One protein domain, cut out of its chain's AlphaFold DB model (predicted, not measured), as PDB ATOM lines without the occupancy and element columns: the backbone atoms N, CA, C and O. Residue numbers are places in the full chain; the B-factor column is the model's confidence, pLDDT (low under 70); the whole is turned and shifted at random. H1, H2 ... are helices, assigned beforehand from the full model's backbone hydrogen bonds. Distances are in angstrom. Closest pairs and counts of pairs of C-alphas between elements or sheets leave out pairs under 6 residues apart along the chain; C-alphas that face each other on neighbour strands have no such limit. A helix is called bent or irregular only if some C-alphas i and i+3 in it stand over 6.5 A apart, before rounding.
ATOM      1  N   TRP A 298     123.672 157.552 171.035       84.00
ATOM      2  CA  TRP A 298     124.517 156.397 170.738       84.00
ATOM      3  C   TRP A 298     124.216 155.170 171.609       84.00
ATOM      4  O   TRP A 298     124.696 154.083 171.290       84.00
ATOM      5  N   LYS A 299     123.415 155.299 172.679       87.00
ATOM      6  CA  LYS A 299     122.989 154.156 173.501       87.00
ATOM      7  C   LYS A 299     122.222 153.101 172.711       87.00
ATOM      8  O   LYS A 299     122.339 151.933 173.055       87.00
ATOM      9  N   ILE A 300     121.551 153.483 171.623       87.31
ATOM     10  CA  ILE A 300     120.855 152.538 170.740       87.31
ATOM     11  C   ILE A 300     121.791 151.455 170.181       87.31
ATOM     12  O   ILE A 300     121.369 150.331 169.943       87.31
ATOM     13  N   LEU A 301     123.092 151.747 170.026       84.19
ATOM     14  CA  LEU A 301     124.057 150.744 169.572       84.19
ATOM     15  C   LEU A 301     124.271 149.618 170.593       84.19
ATOM     16  O   LEU A 301     124.681 148.531 170.203       84.19
ATOM     17  N   LYS A 302     123.975 149.856 171.879       82.19
ATOM     18  CA  LYS A 302     124.029 148.830 172.932       82.19
ATOM     19  C   LYS A 302     122.807 147.907 172.923       82.19
ATOM     20  O   LYS A 302     122.819 146.894 173.606       82.19
ATOM     21  N   GLU A 303     121.766 148.252 172.167       85.44
ATOM     22  CA  GLU A 303     120.559 147.430 172.012       85.44
ATOM     23  C   GLU A 303     120.693 146.418 170.861       85.44
ATOM     24  O   GLU A 303     119.837 145.546 170.696       85.44
ATOM     25  N   ILE A 304     121.760 146.523 170.058       83.00
ATOM     26  CA  ILE A 304     122.036 145.602 168.954       83.00
ATOM     27  C   ILE A 304     122.395 144.233 169.536       83.00
ATOM     28  O   ILE A 304     123.378 144.091 170.261       83.00
ATOM     29  N   ARG A 305     121.591 143.223 169.191       82.62
ATOM     30  CA  ARG A 305     121.789 141.829 169.602       82.62
ATOM     31  C   ARG A 305     122.565 141.053 168.544       82.62
ATOM     32  O   ARG A 305     122.407 141.316 167.351       82.62
ATOM     33  N   GLN A 306     123.358 140.085 168.990       82.12
ATOM     34  CA  GLN A 306     124.006 139.120 168.104       82.12
ATOM     35  C   GLN A 306     122.962 138.187 167.468       82.12
ATOM     36  O   GLN A 306     121.947 137.851 168.086       82.12
ATOM     37  N   ASP A 307     123.197 137.799 166.212       76.50
ATOM     38  CA  ASP A 307     122.375 136.793 165.530       76.50
ATOM     39  C   ASP A 307     122.652 135.418 166.167       76.50
ATOM     40  O   ASP A 307     123.804 135.022 166.319       76.50
ATOM     41  N   ASP A 308     121.603 134.667 166.516       81.25
ATOM     42  CA  ASP A 308     121.761 133.330 167.098       81.25
ATOM     43  C   ASP A 308     122.179 132.309 166.026       81.25
ATOM     44  O   ASP A 308     121.361 131.854 165.217       81.25
ATOM     45  N   ASN A 309     123.472 131.977 166.016       80.75
ATOM     46  CA  ASN A 309     124.084 131.019 165.095       80.75
ATOM     47  C   ASN A 309     124.402 129.669 165.750       80.75
ATOM     48  O   ASN A 309     124.992 128.805 165.099       80.75
ATOM     49  N   LYS A 310     123.951 129.438 166.991       82.38
ATOM     50  CA  LYS A 310     124.321 128.261 167.784       82.38
ATOM     51  C   LYS A 310     124.123 126.938 167.045       82.38
ATOM     52  O   LYS A 310     125.044 126.134 166.937       82.38
ATOM     53  N   GLU A 311     122.947 126.742 166.452       79.94
ATOM     54  CA  GLU A 311     122.621 125.517 165.707       79.94
ATOM     55  C   GLU A 311     123.514 125.324 164.465       79.94
ATOM     56  O   GLU A 311     123.800 124.197 164.060       79.94
ATOM     57  N   PHE A 312     123.932 126.415 163.819       79.19
ATOM     58  CA  PHE A 312     124.810 126.350 162.655       79.19
ATOM     59  C   PHE A 312     126.228 125.942 163.061       79.19
ATOM     60  O   PHE A 312     126.796 125.046 162.436       79.19
ATOM     61  N   ASP A 313     126.762 126.551 164.116       80.44
ATOM     62  CA  ASP A 313     128.120 126.312 164.601       80.44
ATOM     63  C   ASP A 313     128.267 124.918 165.225       80.44
ATOM     64  O   ASP A 313     129.211 124.189 164.909       80.44
ATOM     65  N   GLU A 314     127.277 124.468 166.000       82.62
ATOM     66  CA  GLU A 314     127.229 123.098 166.526       82.62
ATOM     67  C   GLU A 314     127.205 122.053 165.394       82.62
ATOM     68  O   GLU A 314     127.881 121.026 165.472       82.62
ATOM     69  N   LYS A 315     126.506 122.330 164.280       82.94
ATOM     70  CA  LYS A 315     126.521 121.464 163.081       82.94
ATOM     71  C   LYS A 315     127.878 121.420 162.374       82.94
ATOM     72  O   LYS A 315     128.129 120.460 161.647       82.94
ATOM     73  N   GLN A 316     128.737 122.421 162.567       79.19
ATOM     74  CA  GLN A 316     130.129 122.405 162.097       79.19
ATOM     75  C   GLN A 316     131.071 121.661 163.062       79.19
ATOM     76  O   GLN A 316     132.270 121.581 162.803       79.19
ATOM     77  N   GLY A 317     130.548 121.094 164.155       78.12
ATOM     78  CA  GLY A 317     131.326 120.357 165.151       78.12
ATOM     79  C   GLY A 317     131.939 121.235 166.245       78.12
ATOM     80  O   GLY A 317     132.818 120.768 166.969       78.12
ATOM     81  N   LEU A 318     131.503 122.495 166.374       80.88
ATOM     82  CA  LEU A 318     131.910 123.372 167.472       80.88
ATOM     83  C   LEU A 318     131.147 123.004 168.749       80.88
ATOM     84  O   LEU A 318     129.944 122.752 168.728       80.88
ATOM     85  N   THR A 319     131.849 122.996 169.879       81.50
ATOM     86  CA  THR A 319     131.244 122.850 171.214       81.50
ATOM     87  C   THR A 319     131.430 124.143 172.001       81.50
ATOM     88  O   THR A 319     132.298 124.950 171.661       81.50
ATOM     89  N   ASN A 320     130.673 124.326 173.087       83.06
ATOM     90  CA  ASN A 320     130.702 125.545 173.910       83.06
ATOM     91  C   ASN A 320     130.295 126.800 173.126       83.06
ATOM     92  O   ASN A 320     130.928 127.850 173.239       83.06
ATOM     93  N   VAL A 321     129.258 126.662 172.301       83.31
ATOM     94  CA  VAL A 321     128.696 127.766 171.527       83.31
ATOM     95  C   VAL A 321     127.644 128.477 172.376       83.31
ATOM     96  O   VAL A 321     126.703 127.848 172.874       83.31
ATOM     97  N   LEU A 322     127.832 129.781 172.559       84.38
ATOM     98  CA  LEU A 322     126.894 130.644 173.270       84.38
ATOM     99  C   LEU A 322     125.643 130.873 172.412       84.38
ATOM    100  O   LEU A 322     125.705 130.886 171.185       84.38
ATOM    101  N   SER A 323     124.494 131.046 173.057       86.75
ATOM    102  CA  SER A 323     123.315 131.600 172.384       86.75
ATOM    103  C   SER A 323     123.551 133.065 172.007       86.75
ATOM    104  O   SER A 323     124.373 133.748 172.620       86.75
ATOM    105  N   GLY A 324     122.782 133.592 171.050       84.06
ATOM    106  CA  GLY A 324     122.915 135.002 170.648       84.06
ATOM    107  C   GLY A 324     122.727 136.005 171.803       84.06
ATOM    108  O   GLY A 324     123.330 137.077 171.806       84.06
ATOM    109  N   GLU A 325     121.930 135.666 172.822       85.44
ATOM    110  CA  GLU A 325     121.758 136.496 174.023       85.44
ATOM    111  C   GLU A 325     122.995 136.458 174.933       85.44
ATOM    112  O   GLU A 325     123.493 137.506 175.341       85.44
ATOM    113  N   GLU A 326     123.535 135.266 175.187       86.31
ATOM    114  CA  GLU A 326     124.774 135.084 175.950       86.31
ATOM    115  C   GLU A 326     125.965 135.766 175.261       86.31
ATOM    116  O   GLU A 326     126.746 136.459 175.910       86.31
ATOM    117  N   GLU A 327     126.076 135.646 173.936       85.56
ATOM    118  CA  GLU A 327     127.116 136.316 173.150       85.56
ATOM    119  C   GLU A 327     126.977 137.846 173.220       85.56
ATOM    120  O   GLU A 327     127.968 138.564 173.368       85.56
ATOM    121  N   THR A 328     125.741 138.361 173.204       87.44
ATOM    122  CA  THR A 328     125.475 139.795 173.398       87.44
ATOM    123  C   THR A 328     125.957 140.265 174.774       87.44
ATOM    124  O   THR A 328     126.653 141.277 174.870       87.44
ATOM    125  N   ASN A 329     125.645 139.519 175.837       87.25
ATOM    126  CA  ASN A 329     126.054 139.860 177.201       87.25
ATOM    127  C   ASN A 329     127.575 139.792 177.388       87.25
ATOM    128  O   ASN A 329     128.149 140.693 177.997       87.25
ATOM    129  N   LEU A 330     128.233 138.788 176.801       87.50
ATOM    130  CA  LEU A 330     129.692 138.688 176.780       87.50
ATOM    131  C   LEU A 330     130.331 139.933 176.150       87.50
ATOM    132  O   LEU A 330     131.244 140.520 176.731       87.50
ATOM    133  N   VAL A 331     129.846 140.365 174.982       86.50
ATOM    134  CA  VAL A 331     130.367 141.560 174.299       86.50
ATOM    135  C   VAL A 331     130.178 142.817 175.155       86.50
ATOM    136  O   VAL A 331     131.109 143.616 175.280       86.50
ATOM    137  N   LEU A 332     129.004 142.989 175.771       86.31
ATOM    138  CA  LEU A 332     128.716 144.132 176.642       86.31
ATOM    139  C   LEU A 332     129.613 144.151 177.889       86.31
ATOM    140  O   LEU A 332     130.138 145.209 178.246       86.31
ATOM    141  N   GLU A 333     129.833 142.997 178.525       86.62
ATOM    142  CA  GLU A 333     130.703 142.875 179.697       86.62
ATOM    143  C   GLU A 333     132.163 143.184 179.342       86.62
ATOM    144  O   GLU A 333     132.801 144.008 180.004       86.62
ATOM    145  N   LEU A 334     132.682 142.606 178.252       84.19
ATOM    146  CA  LEU A 334     134.030 142.897 177.754       84.19
ATOM    147  C   LEU A 334     134.203 144.389 177.448       84.19
ATOM    148  O   LEU A 334     135.202 144.999 177.837       84.19
ATOM    149  N   GLN A 335     133.209 145.014 176.813       83.19
ATOM    150  CA  GLN A 335     133.238 146.442 176.519       83.19
ATOM    151  C   GLN A 335     133.300 147.290 177.798       83.19
ATOM    152  O   GLN A 335     134.045 148.273 177.852       83.19
ATOM    153  N   GLN A 336     132.557 146.910 178.839       83.88
ATOM    154  CA  GLN A 336     132.568 147.598 180.129       83.88
ATOM    155  C   GLN A 336     133.913 147.434 180.854       83.88
ATOM    156  O   GLN A 336     134.442 148.401 181.409       83.88
ATOM    157  N   GLN A 337     134.518 146.244 180.795       84.06
ATOM    158  CA  GLN A 337     135.850 145.988 181.353       84.06
ATOM    159  C   GLN A 337     136.948 146.804 180.648       84.06
ATOM    160  O   GLN A 337     137.938 147.216 181.267       84.06
ATOM    161  N   GLU A 338     136.793 147.061 179.348       84.12
ATOM    162  CA  GLU A 338     137.765 147.812 178.554       84.12
ATOM    163  C   GLU A 338     137.552 149.333 178.567       84.12
ATOM    164  O   GLU A 338     138.481 150.071 178.227       84.12
ATOM    165  N   GLU A 339     136.399 149.837 179.017       84.06
ATOM    166  CA  GLU A 339     136.012 151.252 178.906       84.06
ATOM    167  C   GLU A 339     137.073 152.219 179.464       84.06
ATOM    168  O   GLU A 339     137.509 153.151 178.779       84.06
ATOM    169  N   GLN A 340     137.583 151.962 180.674       81.56
ATOM    170  CA  GLN A 340     138.620 152.801 181.292       81.56
ATOM    171  C   GLN A 340     139.937 152.784 180.501       81.56
ATOM    172  O   GLN A 340     140.597 153.817 180.330       81.56
ATOM    173  N   LYS A 341     140.315 151.616 179.963       85.12
ATOM    174  CA  LYS A 341     141.499 151.482 179.101       85.12
ATOM    175  C   LYS A 341     141.297 152.267 177.802       85.12
ATOM    176  O   LYS A 341     142.232 152.931 177.351       85.12
ATOM    177  N   MET A 342     140.089 152.245 177.239       85.19
ATOM    178  CA  MET A 342     139.745 152.954 176.006       85.19
ATOM    179  C   MET A 342     139.765 154.475 176.180       85.19
ATOM    180  O   MET A 342     140.330 155.167 175.333       85.19
ATOM    181  N   ILE A 343     139.267 155.014 177.300       85.06
ATOM    182  CA  ILE A 343     139.344 156.458 177.596       85.06
ATOM    183  C   ILE A 343     140.805 156.922 177.680       85.06
ATOM    184  O   ILE A 343     141.175 157.947 177.096       85.06
ATOM    185  N   ARG A 344     141.663 156.151 178.361       86.69
ATOM    186  CA  ARG A 344     143.098 156.452 178.440       86.69
ATOM    187  C   ARG A 344     143.755 156.423 177.059       86.69
ATOM    188  O   ARG A 344     144.491 157.348 176.718       86.69
ATOM    189  N   LYS A 345     143.474 155.389 176.257       88.19
ATOM    190  CA  LYS A 345     143.997 155.254 174.889       88.19
ATOM    191  C   LYS A 345     143.534 156.397 173.992       88.19
ATOM    192  O   LYS A 345     144.365 156.979 173.306       88.19
ATOM    193  N   ARG A 346     142.265 156.805 174.067       87.62
ATOM    194  CA  ARG A 346     141.749 157.978 173.347       87.62
ATOM    195  C   ARG A 346     142.582 159.224 173.640       87.62
ATOM    196  O   ARG A 346     143.039 159.873 172.709       87.62
ATOM    197  N   ASN A 347     142.815 159.543 174.914       88.44
ATOM    198  CA  ASN A 347     143.554 160.755 175.289       88.44
ATOM    199  C   ASN A 347     145.007 160.724 174.781       88.44
ATOM    200  O   ASN A 347     145.495 161.723 174.260       88.44
ATOM    201  N   ILE A 348     145.681 159.572 174.885       90.25
ATOM    202  CA  ILE A 348     147.035 159.375 174.343       90.25
ATOM    203  C   ILE A 348     147.033 159.513 172.814       90.25
ATOM    204  O   ILE A 348     147.886 160.195 172.250       90.25
ATOM    205  N   GLY A 349     146.052 158.907 172.144       90.19
ATOM    206  CA  GLY A 349     145.888 158.990 170.697       90.19
ATOM    207  C   GLY A 349     145.667 160.415 170.205       90.19
ATOM    208  O   GLY A 349     146.278 160.809 169.218       90.19
ATOM    209  N   THR A 350     144.886 161.222 170.927       89.25
ATOM    210  CA  THR A 350     144.716 162.646 170.611       89.25
ATOM    211  C   THR A 350     146.046 163.396 170.665       89.25
ATOM    212  O   THR A 350     146.326 164.192 169.773       89.25
ATOM    213  N   VAL A 351     146.894 163.126 171.665       92.12
ATOM    214  CA  VAL A 351     148.225 163.748 171.759       92.12
ATOM    215  C   VAL A 351     149.104 163.336 170.578       92.12
ATOM    216  O   VAL A 351     149.672 164.209 169.925       92.12
ATOM    217  N   PHE A 352     149.182 162.039 170.256       91.69
ATOM    218  CA  PHE A 352     149.951 161.570 169.096       91.69
ATOM    219  C   PHE A 352     149.458 162.182 167.786       91.69
ATOM    220  O   PHE A 352     150.274 162.638 166.990       91.69
ATOM    221  N   MET A 353     148.140 162.254 167.588       89.94
ATOM    222  CA  MET A 353     147.541 162.875 166.409       89.94
ATOM    223  C   MET A 353     147.962 164.342 166.284       89.94
ATOM    224  O   MET A 353     148.481 164.734 165.241       89.94
ATOM    225  N   VAL A 354     147.826 165.136 167.353       92.25
ATOM    226  CA  VAL A 354     148.226 166.554 167.347       92.25
ATOM    227  C   VAL A 354     149.720 166.695 167.059       92.25
ATOM    228  O   VAL A 354     150.105 167.497 166.211       92.25
ATOM    229  N   VAL A 355     150.568 165.895 167.711       93.31
ATOM    230  CA  VAL A 355     152.020 165.922 167.486       93.31
ATOM    231  C   VAL A 355     152.363 165.569 166.039       93.31
ATOM    232  O   VAL A 355     153.163 166.272 165.430       93.31
ATOM    233  N   PHE A 356     151.753 164.532 165.459       91.25
ATOM    234  CA  PHE A 356     152.007 164.131 164.072       91.25
ATOM    235  C   PHE A 356     151.536 165.185 163.075       91.25
ATOM    236  O   PHE A 356     152.287 165.525 162.166       91.25
ATOM    237  N   VAL A 357     150.342 165.748 163.263       90.12
ATOM    238  CA  VAL A 357     149.826 166.825 162.408       90.12
ATOM    239  C   VAL A 357     150.762 168.033 162.450       90.12
ATOM    240  O   VAL A 357     151.190 168.514 161.402       90.12
ATOM    241  N   LEU A 358     151.144 168.491 163.646       93.69
ATOM    242  CA  LEU A 358     152.063 169.621 163.799       93.69
ATOM    243  C   LEU A 358     153.446 169.312 163.218       93.69
ATOM    244  O   LEU A 358     154.035 170.166 162.561       93.69
ATOM    245  N   PHE A 359     153.966 168.104 163.422       92.94
ATOM    246  CA  PHE A 359     155.277 167.721 162.911       92.94
ATOM    247  C   PHE A 359     155.293 167.631 161.380       92.94
ATOM    248  O   PHE A 359     156.084 168.320 160.737       92.94
ATOM    249  N   PHE A 360     154.414 166.818 160.789       89.19
ATOM    250  CA  PHE A 360     154.451 166.505 159.360       89.19
ATOM    251  C   PHE A 360     153.892 167.614 158.472       89.19
ATOM    252  O   PHE A 360     154.367 167.753 157.348       89.19
ATOM    253  N   LEU A 361     152.918 168.406 158.940       88.06
ATOM    254  CA  LEU A 361     152.340 169.482 158.126       88.06
ATOM    255  C   LEU A 361     152.990 170.840 158.376       88.06
ATOM    256  O   LEU A 361     152.998 171.673 157.472       88.06
ATOM    257  N   ILE A 362     153.528 171.079 159.577       90.50
ATOM    258  CA  ILE A 362     154.064 172.391 159.952       90.50
ATOM    259  C   ILE A 362     155.576 172.318 160.152       90.50
ATOM    260  O   ILE A 362     156.320 172.864 159.344       90.50
ATOM    261  N   LEU A 363     156.048 171.640 161.198       94.44
ATOM    262  CA  LEU A 363     157.440 171.743 161.646       94.44
ATOM    263  C   LEU A 363     158.451 171.213 160.624       94.44
ATOM    264  O   LEU A 363     159.538 171.769 160.505       94.44
ATOM    265  N   PHE A 364     158.116 170.148 159.898       91.06
ATOM    266  CA  PHE A 364     159.032 169.541 158.942       91.06
ATOM    267  C   PHE A 364     159.073 170.288 157.592       91.06
ATOM    268  O   PHE A 364     160.149 170.761 157.220       91.06
ATOM    269  N   PRO A 365     157.957 170.460 156.853       90.31
ATOM    270  CA  PRO A 365     158.014 171.051 155.517       90.31
ATOM    271  C   PRO A 365     158.087 172.585 155.521       90.31
ATOM    272  O   PRO A 365     158.791 173.150 154.682       90.31
ATOM    273  N   ILE A 366     157.398 173.281 156.438       92.00
ATOM    274  CA  ILE A 366     157.232 174.743 156.350       92.00
ATOM    275  C   ILE A 366     158.550 175.495 156.569       92.00
ATOM    276  O   ILE A 366     158.854 176.360 155.748       92.00
ATOM    277  N   PRO A 367     159.391 175.187 157.577       94.56
ATOM    278  CA  PRO A 367     160.688 175.847 157.723       94.56
ATOM    279  C   PRO A 367     161.618 175.611 156.528       94.56
ATOM    280  O   PRO A 367     162.303 176.538 156.089       94.56
ATOM    281  N   LEU A 368     161.628 174.399 155.961       93.44
ATOM    282  CA  LEU A 368     162.443 174.072 154.785       93.44
ATOM    283  C   LEU A 368     161.960 174.814 153.529       93.44
ATOM    284  O   LEU A 368     162.782 175.276 152.737       93.44
ATOM    285  N   TYR A 369     160.644 174.973 153.372       92.75
ATOM    286  CA  TYR A 369     160.045 175.776 152.307       92.75
ATOM    287  C   TYR A 369     160.344 177.274 152.495       92.75
ATOM    288  O   TYR A 369     160.903 177.922 151.612       92.75
ATOM    289  N   ALA A 370     160.026 177.828 153.669       92.81
ATOM    290  CA  ALA A 370     160.093 179.262 153.953       92.81
ATOM    291  C   ALA A 370     161.528 179.812 153.963       92.81
ATOM    292  O   ALA A 370     161.774 180.929 153.510       92.81
ATOM    293  N   SER A 371     162.496 179.015 154.424       94.81
ATOM    294  CA  SER A 371     163.916 179.392 154.411       94.81
ATOM    295  C   SER A 371     164.520 179.459 153.006       94.81
ATOM    296  O   SER A 371     165.644 179.936 152.859       94.81
ATOM    297  N   ASN A 372     163.802 179.008 151.966       93.69
ATOM    298  CA  ASN A 372     164.321 178.901 150.602       93.69
ATOM    299  C   ASN A 372     165.635 178.098 150.534       93.69
ATOM    300  O   ASN A 372     166.531 178.405 149.741       93.69
ATOM    301  N   TYR A 373     165.776 177.090 151.399       95.88
ATOM    302  CA  TYR A 373     167.022 176.356 151.552       95.88
ATOM    303  C   TYR A 373     167.263 175.407 150.371       95.88
ATOM    304  O   TYR A 373     166.400 174.605 150.007       95.88
ATOM    305  N   ILE A 374     168.462 175.483 149.790       97.00
ATOM    306  CA  ILE A 374     168.976 174.502 148.827       97.00
ATOM    307  C   ILE A 374     169.929 173.574 149.581       97.00
ATOM    308  O   ILE A 374     170.867 174.032 150.234       97.00
ATOM    309  N   PHE A 375     169.691 172.268 149.505       97.00
ATOM    310  CA  PHE A 375     170.365 171.292 150.347       97.00
ATOM    311  C   PHE A 375     171.857 171.228 150.034       97.00
ATOM    312  O   PHE A 375     172.274 170.878 148.926       97.00
ATOM    313  N   SER A 376     172.671 171.475 151.058       97.50
ATOM    314  CA  SER A 376     174.099 171.167 151.010       97.50
ATOM    315  C   SER A 376     174.334 169.658 150.862       97.50
ATOM    316  O   SER A 376     173.477 168.843 151.213       97.50
ATOM    317  N   ASP A 421     143.108 116.761 166.818       74.25
ATOM    318  CA  ASP A 421     142.303 117.034 168.009       74.25
ATOM    319  C   ASP A 421     140.865 117.422 167.592       74.25
ATOM    320  O   ASP A 421     140.682 118.460 166.947       74.25
ATOM    321  N   PRO A 422     139.837 116.589 167.864       62.81
ATOM    322  CA  PRO A 422     138.573 116.651 167.132       62.81
ATOM    323  C   PRO A 422     137.537 117.621 167.715       62.81
ATOM    324  O   PRO A 422     136.393 117.604 167.271       62.81
ATOM    325  N   VAL A 423     137.878 118.466 168.694       59.66
ATOM    326  CA  VAL A 423     136.893 119.364 169.319       59.66
ATOM    327  C   VAL A 423     137.440 120.780 169.456       59.66
ATOM    328  O   VAL A 423     138.207 121.112 170.359       59.66
ATOM    329  N   SER A 424     136.996 121.650 168.554       68.56
ATOM    330  CA  SER A 424     137.216 123.089 168.639       68.56
ATOM    331  C   SER A 424     136.192 123.684 169.607       68.56
ATOM    332  O   SER A 424     135.120 124.126 169.193       68.56
ATOM    333  N   LYS A 425     136.493 123.681 170.911       74.44
ATOM    334  CA  LYS A 425     135.741 124.508 171.867       74.44
ATOM    335  C   LYS A 425     135.820 125.967 171.415       74.44
ATOM    336  O   LYS A 425     136.923 126.496 171.288       74.44
ATOM    337  N   MET A 426     134.672 126.597 171.170       78.25
ATOM    338  CA  MET A 426     134.609 128.002 170.755       78.25
ATOM    339  C   MET A 426     134.957 128.936 171.920       78.25
ATOM    340  O   MET A 426     135.738 129.873 171.766       78.25
ATOM    341  N   HIS A 427     134.452 128.605 173.109       83.06
ATOM    342  CA  HIS A 427     134.737 129.293 174.363       83.06
ATOM    343  C   HIS A 427     135.206 128.307 175.442       83.06
ATOM    344  O   HIS A 427     134.868 127.120 175.417       83.06
ATOM    345  N   SER A 428     136.003 128.784 176.402       83.06
ATOM    346  CA  SER A 428     136.403 127.995 177.574       83.06
ATOM    347  C   SER A 428     135.196 127.673 178.455       83.06
ATOM    348  O   SER A 428     134.284 128.490 178.564       83.06
ATOM    349  N   ASP A 429     135.211 126.517 179.123       85.50
ATOM    350  CA  ASP A 429     134.095 126.080 179.980       85.50
ATOM    351  C   ASP A 429     133.772 127.122 181.068       85.50
ATOM    352  O   ASP A 429     132.616 127.483 181.249       85.50
ATOM    353  N   GLU A 430     134.808 127.688 181.700       87.31
ATOM    354  CA  GLU A 430     134.691 128.751 182.712       87.31
ATOM    355  C   GLU A 430     133.999 130.015 182.174       87.31
ATOM    356  O   GLU A 430     133.227 130.658 182.880       87.31
ATOM    357  N   LEU A 431     134.236 130.357 180.901       86.19
ATOM    358  CA  LEU A 431     133.627 131.537 180.282       86.19
ATOM    359  C   LEU A 431     132.150 131.291 179.986       86.19
ATOM    360  O   LEU A 431     131.329 132.172 180.225       86.19
ATOM    361  N   VAL A 432     131.818 130.103 179.476       85.88
ATOM    362  CA  VAL A 432     130.424 129.716 179.239       85.88
ATOM    363  C   VAL A 432     129.662 129.721 180.555       85.88
ATOM    364  O   VAL A 432     128.623 130.358 180.642       85.88
ATOM    365  N   GLU A 433     130.205 129.094 181.600       88.12
ATOM    366  CA  GLU A 433     129.564 129.045 182.914       88.12
ATOM    367  C   GLU A 433     129.319 130.449 183.489       88.12
ATOM    368  O   GLU A 433     128.203 130.754 183.915       88.12
ATOM    369  N   HIS A 434     130.324 131.329 183.430       89.00
ATOM    370  CA  HIS A 434     130.199 132.719 183.878       89.00
ATOM    371  C   HIS A 434     129.119 133.483 183.102       89.00
ATOM    372  O   HIS A 434     128.229 134.082 183.706       89.00
ATOM    373  N   ILE A 435     129.143 133.437 181.767       88.56
ATOM    374  CA  ILE A 435     128.208 134.206 180.934       88.56
ATOM    375  C   ILE A 435     126.784 133.655 181.003       88.56
ATOM    376  O   ILE A 435     125.829 134.436 181.052       88.56
ATOM    377  N   THR A 436     126.615 132.335 181.058       87.06
ATOM    378  CA  THR A 436     125.305 131.718 181.281       87.06
ATOM    379  C   THR A 436     124.750 132.140 182.647       87.06
ATOM    380  O   THR A 436     123.575 132.506 182.742       87.06
ATOM    381  N   ALA A 437     125.585 132.195 183.694       86.94
ATOM    382  CA  ALA A 437     125.177 132.694 185.008       86.94
ATOM    383  C   ALA A 437     124.767 134.177 184.963       86.94
ATOM    384  O   ALA A 437     123.673 134.516 185.419       86.94
ATOM    385  N   VAL A 438     125.576 135.053 184.356       85.19
ATOM    386  CA  VAL A 438     125.258 136.485 184.183       85.19
ATOM    387  C   VAL A 438     123.937 136.670 183.433       85.19
ATOM    388  O   VAL A 438     123.068 137.414 183.888       85.19
ATOM    389  N   THR A 439     123.750 135.951 182.326       85.62
ATOM    390  CA  THR A 439     122.531 136.015 181.506       85.62
ATOM    391  C   THR A 439     121.306 135.573 182.306       85.62
ATOM    392  O   THR A 439     120.284 136.256 182.301       85.62
ATOM    393  N   SER A 440     121.421 134.485 183.077       84.12
ATOM    394  CA  SER A 440     120.329 134.008 183.932       84.12
ATOM    395  C   SER A 440     119.948 135.011 185.032       84.12
ATOM    396  O   SER A 440     118.762 135.213 185.298       84.12
ATOM    397  N   CYS A 441     120.928 135.699 185.627       84.19
ATOM    398  CA  CYS A 441     120.694 136.749 186.618       84.19
ATOM    399  C   CYS A 441     119.960 137.955 186.013       84.19
ATOM    400  O   CYS A 441     119.029 138.470 186.631       84.19
ATOM    401  N   LEU A 442     120.343 138.382 184.803       81.75
ATOM    402  CA  LEU A 442     119.698 139.498 184.099       81.75
ATOM    403  C   LEU A 442     118.234 139.188 183.753       81.75
ATOM    404  O   LEU A 442     117.348 140.019 183.961       81.75
ATOM    405  N   GLN A 443     117.953 137.959 183.317       79.19
ATOM    406  CA  GLN A 443     116.584 137.510 183.049       79.19
ATOM    407  C   GLN A 443     115.720 137.487 184.321       79.19
ATOM    408  O   GLN A 443     114.540 137.846 184.279       79.19
ATOM    409  N   GLN A 444     116.298 137.114 185.469       74.38
ATOM    410  CA  GLN A 444     115.605 137.152 186.760       74.38
ATOM    411  C   GLN A 444     115.341 138.584 187.246       74.38
ATOM    412  O   GLN A 444     114.265 138.847 187.791       74.38
ATOM    413  N   SER A 445     116.273 139.523 187.037       69.62
ATOM    414  CA  SER A 445     116.051 140.933 187.381       69.62
ATOM    415  C   SER A 445     114.972 141.577 186.514       69.62
ATOM    416  O   SER A 445     114.084 142.232 187.059       69.62
ATOM    417  N   ASP A 446     114.967 141.308 185.205       65.69
ATOM    418  CA  ASP A 446     113.942 141.825 184.291       65.69
ATOM    419  C   ASP A 446     112.549 141.271 184.630       65.69
ATOM    420  O   ASP A 446     111.562 142.006 184.615       65.69
ATOM    421  N   GLN A 447     112.449 139.993 185.015       58.09
ATOM    422  CA  GLN A 447     111.191 139.405 185.490       58.09
ATOM    423  C   GLN A 447     110.737 139.970 186.842       58.09
ATOM    424  O   GLN A 447     109.539 140.155 187.055       58.09
ATOM    425  N   SER A 448     111.664 140.262 187.756       57.12
ATOM    426  CA  SER A 448     111.361 140.919 189.033       57.12
ATOM    427  C   SER A 448     110.840 142.343 188.827       57.12
ATOM    428  O   SER A 448     109.864 142.737 189.466       57.12
ATOM    429  N   ASP A 449     111.453 143.116 187.931       52.88
ATOM    430  CA  ASP A 449     111.022 144.483 187.638       52.88
ATOM    431  C   ASP A 449     109.726 144.514 186.815       52.88
ATOM    432  O   ASP A 449     108.840 145.315 187.115       52.88
ATOM    433  N   ALA A 450     109.522 143.573 185.887       47.44
ATOM    434  CA  ALA A 450     108.232 143.380 185.219       47.44
ATOM    435  C   ALA A 450     107.122 142.995 186.215       47.44
ATOM    436  O   ALA A 450     106.020 143.544 186.151       47.44
ATOM    437  N   ASN A 451     107.417 142.119 187.183       48.38
ATOM    438  CA  ASN A 451     106.483 141.774 188.256       48.38
ATOM    439  C   ASN A 451     106.210 142.962 189.184       48.38
ATOM    440  O   ASN A 451     105.064 143.149 189.579       48.38
TER     441      ASN A 451
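Overview. This is residues 298 to 376 and 421 to 451 of the 473 residues of the protein "Urea active transporter" of Brettanomyces bruxellensis AWRI1499 (UniProt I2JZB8). One long bent helix, H3, sticks far out of a small, loose head of helices: its first arm, H3a, lies in the head, and residues 340 to 354 and 356 to 362 of its second arm, H3b, stand free, with H4 and the tail to residue 376 beyond them. In the head, H5 crosses residues 325 to 330 of H3a nearly at right angles, while H1 and H2 come near H3a without packing closely on it. The printed part has 110 residues with five named helices, H1 to H5 in chain order, and no named strand; the class is all helix. The whole is extended, with a radius of gyration of the C-alphas of 24.9 A and spans of 75 by 46 by 22 A, the arm making much of the length.

Arrangement. H3, residues 324 to 363, was assigned as one helix by its hydrogen bonds but is bent, with C-alphas 337 and 340 lying 7.4 A apart. Its arms, H3a, residues 324 to 337, and H3b, residues 340 to 363, stand at a steep tilt of 64 degrees. H1, residues 298 to 303, is close to H3a but not clearly touching; their closest C-alphas, those of Lys 302 and Leu 332, are 7.6 A apart. H2, residues 310 to 315, is also close to H3a but not clearly touching, with the closest C-alphas, those of Lys 310 and Gly 324, 7.5 A apart. H4, residues 365 to 370, and H3b meet only through their link. H5, residues 429 to 451, touches H3a with its residues 435 to 439 alone, about perpendicular at 81 degrees; the closest C-alphas are those of Glu 326 and Thr 439, 6.1 A apart. H5 and H3b are apart. Every O i to N i+4 pair is within hydrogen-bond range in H2, H3a, H3b, H4 and H5; H1 has 0 of 2, but 3 of 3 of its O i to N i+3 pairs are within range.

Along the chain. H1 begins at C-alpha 298, (124.517, 156.397, 170.738), and measures 9.9 A; H2 measures 8.6 A. H3a measures 20.1 A and H3b 33.2 A, ending at C-alpha 363, (157.440, 171.743, 161.646). H4 measures 8.6 A. H5 measures 32.8 A and ends at C-alpha 451, (106.483, 141.774, 188.256).

Size, cuts and confidence. The two C-alphas farthest apart, those of Ser 376 and Asn 451, are 82.6 A apart. Residues 377 to 420 are not printed, and C-alphas 376 and 421 are 65.0 A apart across the cut. Of the links that are printed whole, H3 to H4 is tight, and H1 to H2 and H2 to H3 are short. Mean pLDDT of the printed part is 83.8; residues 422 to 424 and 445 to 451 are under 70.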